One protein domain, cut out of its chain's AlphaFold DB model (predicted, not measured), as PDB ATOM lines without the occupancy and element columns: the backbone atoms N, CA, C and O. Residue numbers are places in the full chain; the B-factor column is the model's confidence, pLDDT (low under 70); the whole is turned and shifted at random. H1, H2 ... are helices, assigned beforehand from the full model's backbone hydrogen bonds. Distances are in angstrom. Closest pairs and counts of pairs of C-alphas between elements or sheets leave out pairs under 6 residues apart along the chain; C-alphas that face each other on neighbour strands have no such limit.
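Overview. This is residues 2 to 64 of the 590 residues of the protein "Related to VPS62 Vacuolar Protein Sorting" of Rhynchosporium agropyri (UniProt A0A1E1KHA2). One long helix, H1, makes most of the length, with residues 2 to 17 sticking out as an arm; beyond its other end, H2 and H3 form a helical hairpin that folds back, H3 packing on residues 21 to 25 of H1. The printed part has 63 residues with three named helices, in the order H1, H2, H3, and no named strand: all helix. It is loose, with a radius of gyration of the C-alphas of 15.2 A, and spans 49 by 28 by 17 A.

Arrangement. H1, residues 2 to 28, touches H3, residues 51 to 60, with residues 21 to 25 alone; the closest C-alphas, of Thr 22 and Ile 60, are 5.5 A apart. They run the same way at a steep tilt of 66 degrees. H2, residues 35 to 46, touches H3 with residues 45 to 46 alone; the closest C-alphas, of Ile 45 and Arg 54, are 5.8 A apart. This hairpin runs opposite ways at a shallow tilt of 33 degrees, only just short of steep. H1 and H2 are apart. In H1, H2 and H3 every O i to N i+4 pair is within hydrogen-bond range.

Along the chain. H1 runs 38.1 A from C-alpha 2 at (77.544, 61.280, 53.039), H2 16.7 A, and H3 14.2 A to C-alpha 60 at (51.072, 77.923, 46.701).

Size, cuts and confidence. The C-alphas farthest apart, of Trp 2 and Ala 36, are 50.0 A apart. The printed part has no cut. Residues 2 to 3, 26 to 33 and 36 to 37 have pLDDT under 70.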
ATOM      1  N   TRP A   2      77.649  60.109  53.927       58.56
ATOM      2  CA  TRP A   2      77.544  61.280  53.039       58.56
ATOM      3  C   TRP A   2      76.186  61.407  52.312       58.56
ATOM      4  O   TRP A   2      75.629  62.498  52.237       58.56
ATOM      5  N   GLY A   3      75.593  60.287  51.873       69.31
ATOM      6  CA  GLY A   3      74.255  60.264  51.256       69.31
ATOM      7  C   GLY A   3      73.108  60.614  52.215       69.31
ATOM      8  O   GLY A   3      72.195  61.331  51.830       69.31
ATOM      9  N   LEU A   4      73.197  60.204  53.486       73.69
ATOM     10  CA  LEU A   4      72.202  60.530  54.522       73.69
ATOM     11  C   LEU A   4      72.195  62.025  54.872       73.69
ATOM     12  O   LEU A   4      71.133  62.603  55.077       73.69
ATOM     13  N   ARG A   5      73.368  62.674  54.883       76.88
ATOM     14  CA  ARG A   5      73.473  64.128  55.085       76.88
ATOM     15  C   ARG A   5      72.908  64.915  53.899       76.88
ATOM     16  O   ARG A   5      72.204  65.892  54.115       76.88
ATOM     17  N   ARG A   6      73.158  64.472  52.661       80.81
ATOM     18  CA  ARG A   6      72.567  65.080  51.452       80.81
ATOM     19  C   ARG A   6      71.053  64.896  51.393       80.81
ATOM     20  O   ARG A   6      70.355  65.843  51.058       80.81
ATOM     21  N   LEU A   7      70.554  63.722  51.781       86.88
ATOM     22  CA  LEU A   7      69.120  63.469  51.901       86.88
ATOM     23  C   LEU A   7      68.488  64.371  52.972       86.88
ATOM     24  O   LEU A   7      67.465  64.990  52.710       86.88
ATOM     25  N   GLY A   8      69.125  64.511  54.139       87.44
ATOM     26  CA  GLY A   8      68.659  65.413  55.196       87.44
ATOM     27  C   GLY A   8      68.621  66.882  54.764       87.44
ATOM     28  O   GLY A   8      67.629  67.560  55.005       87.44
ATOM     29  N   LEU A   9      69.657  67.362  54.064       88.06
ATOM     30  CA  LEU A   9      69.691  68.721  53.510       88.06
ATOM     31  C   LEU A   9      68.636  68.935  52.417       88.06
ATOM     32  O   LEU A   9      68.018  69.991  52.369       88.06
ATOM     33  N   PHE A  10      68.398  67.932  51.571       88.38
ATOM     34  CA  PHE A  10      67.361  67.981  50.540       88.38
ATOM     35  C   PHE A  10      65.953  68.032  51.147       88.38
ATOM     36  O   PHE A  10      65.141  68.865  50.753       88.38
ATOM     37  N   VAL A  11      65.678  67.202  52.157       88.88
ATOM     38  CA  VAL A  11      64.404  67.224  52.892       88.88
ATOM     39  C   VAL A  11      64.216  68.564  53.607       88.88
ATOM     40  O   VAL A  11      63.140  69.150  53.525       88.88
ATOM     41  N   LEU A  12      65.265  69.093  54.247       90.56
ATOM     42  CA  LEU A  12      65.221  70.407  54.887       90.56
ATOM     43  C   LEU A  12      64.943  71.526  53.872       90.56
ATOM     44  O   LEU A  12      64.117  72.390  54.142       90.56
ATOM     45  N   PHE A  13      65.574  71.490  52.695       89.50
ATOM     46  CA  PHE A  13      65.324  72.451  51.620       89.50
ATOM     47  C   PHE A  13      63.881  72.388  51.109       89.50
ATOM     48  O   PHE A  13      63.267  73.434  50.915       89.50
ATOM     49  N   ILE A  14      63.310  71.188  50.944       87.12
ATOM     50  CA  ILE A  14      61.895  71.025  50.575       87.12
ATOM     51  C   ILE A  14      60.987  71.629  51.647       87.12
ATOM     52  O   ILE A  14      60.073  72.374  51.307       87.12
ATOM     53  N   ILE A  15      61.245  71.354  52.930       86.94
ATOM     54  CA  ILE A  15      60.430  71.881  54.035       86.94
ATOM     55  C   ILE A  15      60.529  73.409  54.097       86.94
ATOM     56  O   ILE A  15      59.504  74.079  54.175       86.94
ATOM     57  N   LEU A  16      61.740  73.967  54.018       87.62
ATOM     58  CA  LEU A  16      61.955  75.417  54.031       87.62
ATOM     59  C   LEU A  16      61.332  76.096  52.809       87.62
ATOM     60  O   LEU A  16      60.706  77.140  52.959       87.62
ATOM     61  N   SER A  17      61.444  75.493  51.623       83.25
ATOM     62  CA  SER A  17      60.799  76.006  50.409       83.25
ATOM     63  C   SER A  17      59.279  75.942  50.521       83.25
ATOM     64  O   SER A  17      58.598  76.886  50.143       83.25
ATOM     65  N   TRP A  18      58.731  74.865  51.088       81.06
ATOM     66  CA  TRP A  18      57.294  74.713  51.304       81.06
ATOM     67  C   TRP A  18      56.751  75.742  52.304       81.06
ATOM     68  O   TRP A  18      55.760  76.411  52.015       81.06
ATOM     69  N   VAL A  19      57.424  75.941  53.443       83.69
ATOM     70  CA  VAL A  19      57.059  76.977  54.427       83.69
ATOM     71  C   VAL A  19      57.230  78.380  53.836       83.69
ATOM     72  O   VAL A  19      56.353  79.221  53.999       83.69
ATOM     73  N   GLY A  20      58.321  78.626  53.108       82.25
ATOM     74  CA  GLY A  20      58.591  79.911  52.464       82.25
ATOM     75  C   GLY A  20      57.546  80.272  51.408       82.25
ATOM     76  O   GLY A  20      56.996  81.366  51.450       82.25
ATOM     77  N   LEU A  21      57.214  79.344  50.506       78.12
ATOM     78  CA  LEU A  21      56.215  79.562  49.456       78.12
ATOM     79  C   LEU A  21      54.794  79.687  50.016       78.12
ATOM     80  O   LEU A  21      54.025  80.508  49.528       78.12
ATOM     81  N   THR A  22      54.436  78.916  51.047       74.31
ATOM     82  CA  THR A  22      53.116  79.039  51.696       74.31
ATOM     83  C   THR A  22      52.981  80.353  52.468       74.31
ATOM     84  O   THR A  22      51.926  80.985  52.413       74.31
ATOM     85  N   ALA A  23      54.035  80.800  53.156       76.19
ATOM     86  CA  ALA A  23      54.066  82.105  53.811       76.19
ATOM     87  C   ALA A  23      54.011  83.252  52.792       76.19
ATOM     88  O   ALA A  23      53.248  84.195  52.979       76.19
ATOM     89  N   LEU A  24      54.755  83.135  51.686       73.94
ATOM     90  CA  LEU A  24      54.732  84.100  50.591       73.94
ATOM     91  C   LEU A  24      53.350  84.166  49.932       73.94
ATOM     92  O   LEU A  24      52.835  85.256  49.726       73.94
ATOM     93  N   HIS A  25      52.710  83.023  49.672       70.75
ATOM     94  CA  HIS A  25      51.354  82.981  49.125       70.75
ATOM     95  C   HIS A  25      50.346  83.675  50.049       70.75
ATOM     96  O   HIS A  25      49.571  84.499  49.582       70.75
ATOM     97  N   LYS A  26      50.401  83.415  51.362       69.94
ATOM     98  CA  LYS A  26      49.544  84.100  52.345       69.94
ATOM     99  C   LYS A  26      49.815  85.600  52.456       69.94
ATOM    100  O   LYS A  26      48.931  86.332  52.876       69.94
ATOM    101  N   HIS A  27      51.034  86.037  52.155       68.69
ATOM    102  CA  HIS A  27      51.395  87.449  52.173       68.69
ATOM    103  C   HIS A  27      50.987  88.173  50.883       68.69
ATOM    104  O   HIS A  27      50.628  89.343  50.935       68.69
ATOM    105  N   LEU A  28      51.054  87.481  49.741       63.97
ATOM    106  CA  LEU A  28      50.745  88.034  48.424       63.97
ATOM    107  C   LEU A  28      49.273  87.901  48.023       63.97
ATOM    108  O   LEU A  28      48.874  88.623  47.122       63.97
ATOM    109  N   ASP A  29      48.491  87.000  48.626       62.41
ATOM    110  CA  ASP A  29      47.044  86.899  48.391       62.41
ATOM    111  C   ASP A  29      46.312  87.952  49.247       62.41
ATOM    112  O   ASP A  29      46.228  87.791  50.469       62.41
ATOM    113  N   PRO A  30      45.799  89.041  48.648       53.16
ATOM    114  CA  PRO A  30      45.154  90.117  49.391       53.16
ATOM    115  C   PRO A  30      43.725  89.761  49.841       53.16
ATOM    116  O   PRO A  30      43.103  90.534  50.571       53.16
ATOM    117  N   ASN A  31      43.171  88.617  49.413       55.91
ATOM    118  CA  ASN A  31      41.750  88.328  49.571       55.91
ATOM    119  C   ASN A  31      41.430  87.580  50.875       55.91
ATOM    120  O   ASN A  31      41.681  86.382  51.018       55.91
ATOM    121  N   ASN A  32      40.732  88.255  51.793       59.12
ATOM    122  CA  ASN A  32      40.008  87.593  52.879       59.12
ATOM    123  C   ASN A  32      38.757  86.906  52.316       59.12
ATOM    124  O   ASN A  32      37.732  87.540  52.076       59.12
ATOM    125  N   ARG A  33      38.845  85.593  52.093       65.06
ATOM    126  CA  ARG A  33      37.761  84.814  51.484       65.06
ATOM    127  C   ARG A  33      36.726  84.388  52.515       65.06
ATOM    128  O   ARG A  33      37.049  83.882  53.590       65.06
ATOM    129  N   THR A  34      35.463  84.504  52.142       70.12
ATOM    130  CA  THR A  34      34.339  83.999  52.931       70.12
ATOM    131  C   THR A  34      34.249  82.466  52.859       70.12
ATOM    132  O   THR A  34      34.709  81.857  51.885       70.12
ATOM    133  N   PRO A  35      33.608  81.790  53.834       72.81
ATOM    134  CA  PRO A  35      33.471  80.329  53.817       72.81
ATOM    135  C   PRO A  35      32.771  79.766  52.567       72.81
ATOM    136  O   PRO A  35      33.000  78.613  52.195       72.81
ATOM    137  N   ALA A  36      31.913  80.557  51.916       68.56
ATOM    138  CA  ALA A  36      31.270  80.190  50.657       68.56
ATOM    139  C   ALA A  36      32.270  80.205  49.489       68.56
ATOM    140  O   ALA A  36      32.411  79.195  48.801       68.56
ATOM    141  N   GLN A  37      33.041  81.288  49.346       68.81
ATOM    142  CA  GLN A  37      34.084  81.421  48.322       68.81
ATOM    143  C   GLN A  37      35.168  80.344  48.462       68.81
ATOM    144  O   GLN A  37      35.642  79.809  47.467       68.81
ATOM    145  N   VAL A  38      35.524  79.958  49.694       76.44
ATOM    146  CA  VAL A  38      36.467  78.850  49.940       76.44
ATOM    147  C   VAL A  38      35.926  77.518  49.406       76.44
ATOM    148  O   VAL A  38      36.683  76.702  48.880       76.44
ATOM    149  N   ARG A  39      34.615  77.277  49.521       79.94
ATOM    150  CA  ARG A  39      33.977  76.044  49.038       79.94
ATOM    151  C   ARG A  39      33.884  76.010  47.518       79.94
ATOM    152  O   ARG A  39      34.149  74.970  46.920       79.94
ATOM    153  N   GLU A  40      33.515  77.134  46.915       79.50
ATOM    154  CA  GLU A  40      33.497  77.295  45.462       79.50
ATOM    155  C   GLU A  40      34.896  77.132  44.878       79.50
ATOM    156  O   GLU A  40      35.059  76.394  43.909       79.50
ATOM    157  N   ASP A  41      35.913  77.704  45.526       82.06
ATOM    158  CA  ASP A  41      37.303  77.514  45.128       82.06
ATOM    159  C   ASP A  41      37.720  76.040  45.231       82.06
ATOM    160  O   ASP A  41      38.265  75.472  44.291       82.06
ATOM    161  N   ALA A  42      37.394  75.357  46.332       84.81
ATOM    162  CA  ALA A  42      37.696  73.934  46.476       84.81
ATOM    163  C   ALA A  42      37.045  73.075  45.373       84.81
ATOM    164  O   ALA A  42      37.685  72.148  44.861       84.81
ATOM    165  N   TYR A  43      35.803  73.395  44.990       87.12
ATOM    166  CA  TYR A  43      35.115  72.760  43.867       87.12
ATOM    167  C   TYR A  43      35.804  73.085  42.539       87.12
ATOM    168  O   TYR A  43      36.121  72.169  41.782       87.12
ATOM    169  N   TRP A  44      36.115  74.353  42.285       88.12
ATOM    170  CA  TRP A  44      36.811  74.799  41.084       88.12
ATOM    171  C   TRP A  44      38.167  74.101  40.919       88.12
ATOM    172  O   TRP A  44      38.420  73.506  39.872       88.12
ATOM    173  N   ILE A  45      38.983  74.027  41.975       88.44
ATOM    174  CA  ILE A  45      40.256  73.288  41.973       88.44
ATOM    175  C   ILE A  45      40.031  71.809  41.643       88.44
ATOM    176  O   ILE A  45      40.822  71.199  40.925       88.44
ATOM    177  N   SER A  46      38.952  71.205  42.151       90.00
ATOM    178  CA  SER A  46      38.659  69.788  41.904       90.00
ATOM    179  C   SER A  46      38.370  69.458  40.435       90.00
ATOM    180  O   SER A  46      38.555  68.308  40.042       90.00
ATOM    181  N   THR A  47      37.993  70.452  39.622       90.62
ATOM    182  CA  THR A  47      37.724  70.272  38.185       90.62
ATOM    183  C   THR A  47      38.983  70.031  37.347       90.62
ATOM    184  O   THR A  47      38.885  69.449  36.267       90.62
ATOM    185  N   SER A  48      40.171  70.416  37.837       90.44
ATOM    186  CA  SER A  48      41.431  70.114  37.149       90.44
ATOM    187  C   SER A  48      41.624  68.609  37.039       90.44
ATOM    188  O   SER A  48      41.461  67.885  38.023       90.44
ATOM    189  N   LYS A  49      42.042  68.119  35.868       89.94
ATOM    190  CA  LYS A  49      42.367  66.695  35.654       89.94
ATOM    191  C   LYS A  49      43.728  66.322  36.256       89.94
ATOM    192  O   LYS A  49      43.917  65.185  36.694       89.94
ATOM    193  N   ASN A  50      44.638  67.287  36.395       89.88
ATOM    194  CA  ASN A  50      46.024  67.068  36.804       89.88
ATOM    195  C   ASN A  50      46.191  67.076  38.332       89.88
ATOM    196  O   ASN A  50      45.883  68.053  39.005       89.88
ATOM    197  N   TRP A  51      46.715  65.987  38.909       89.94
ATOM    198  CA  TRP A  51      46.890  65.897  40.368       89.94
ATOM    199  C   TRP A  51      47.877  66.934  40.911       89.94
ATOM    200  O   TRP A  51      47.574  67.576  41.913       89.94
ATOM    201  N   LEU A  52      49.015  67.120  40.233       86.94
ATOM    202  CA  LEU A  52      50.026  68.108  40.623       86.94
ATOM    203  C   LEU A  52      49.464  69.527  40.601       86.94
ATOM    204  O   LEU A  52      49.718  70.293  41.520       86.94
ATOM    205  N   ASP A  53      48.641  69.829  39.601       88.81
ATOM    206  CA  ASP A  53      47.981  71.120  39.451       88.81
ATOM    207  C   ASP A  53      47.029  71.414  40.621       88.81
ATOM    208  O   ASP A  53      47.091  72.472  41.245       88.81
ATOM    209  N   ARG A  54      46.236  70.414  41.034       90.19
ATOM    210  CA  ARG A  54      45.379  70.524  42.227       90.19
ATOM    211  C   ARG A  54      46.175  70.772  43.508       90.19
ATOM    212  O   ARG A  54      45.707  71.518  44.365       90.19
ATOM    213  N   GLN A  55      47.339  70.138  43.676       88.69
ATOM    214  CA  GLN A  55      48.167  70.346  44.872       88.69
ATOM    215  C   GLN A  55      48.876  71.702  44.846       88.69
ATOM    216  O   GLN A  55      48.830  72.423  45.840       88.69
ATOM    217  N   ALA A  56      49.466  72.081  43.710       86.69
ATOM    218  CA  ALA A  56      50.115  73.378  43.530       86.69
ATOM    219  C   ALA A  56      49.131  74.527  43.791       86.69
ATOM    220  O   ALA A  56      49.433  75.442  44.560       86.69
ATOM    221  N   CYS A  57      47.911  74.411  43.269       87.06
ATOM    222  CA  CYS A  57      46.876  75.418  43.445       87.06
ATOM    223  C   CYS A  57      46.451  75.575  44.913       87.06
ATOM    224  O   CYS A  57      46.222  76.690  45.374       87.06
ATOM    225  N   ARG A  58      46.395  74.470  45.671       84.44
ATOM    226  CA  ARG A  58      46.038  74.475  47.102       84.44
ATOM    227  C   ARG A  58      47.150  74.983  48.009       84.44
ATOM    228  O   ARG A  58      46.855  75.545  49.058       84.44
ATOM    229  N   TRP A  59      48.406  74.703  47.673       76.12
ATOM    230  CA  TRP A  59      49.529  74.969  48.575       76.12
ATOM    231  C   TRP A  59      50.175  76.325  48.336       76.12
ATOM    232  O   TRP A  59      50.586  76.971  49.294       76.12
ATOM    233  N   ILE A  60      50.286  76.744  47.079       77.31
ATOM    234  CA  ILE A  60      51.072  77.923  46.701       77.31
ATOM    235  C   ILE A  60      50.316  78.860  45.749       77.31
ATOM    236  O   ILE A  60      50.906  79.803  45.234       77.31
ATOM    237  N   GLY A  61      49.024  78.611  45.501       77.62
ATOM    238  CA  GLY A  61      48.170  79.482  44.689       77.62
ATOM    239  C   GLY A  61      48.446  79.447  43.183       77.62
ATOM    240  O   GLY A  61      47.897  80.274  42.459       77.62
ATOM    241  N   LEU A  62      49.276  78.507  42.712       84.06
ATOM    242  CA  LEU A  62      49.587  78.302  41.294       84.06
ATOM    243  C   LEU A  62      48.647  77.258  40.696       84.06
ATOM    244  O   LEU A  62      48.757  76.076  41.016       84.06
ATOM    245  N   CYS A  63      47.736  77.687  39.830       88.44
ATOM    246  CA  CYS A  63      46.699  76.837  39.255       88.44
ATOM    247  C   CYS A  63      46.758  76.905  37.727       88.44
ATOM    248  O   CYS A  63      46.868  77.990  37.170       88.44
ATOM    249  N   GLY A  64      46.630  75.771  37.048       86.75
ATOM    250  CA  GLY A  64      46.581  75.653  35.591       86.75
ATOM    251  C   GLY A  64      47.950  75.553  34.916       86.75
ATOM    252  O   GLY A  64      48.028  75.625  33.697       86.75
TER     253      GLY A  64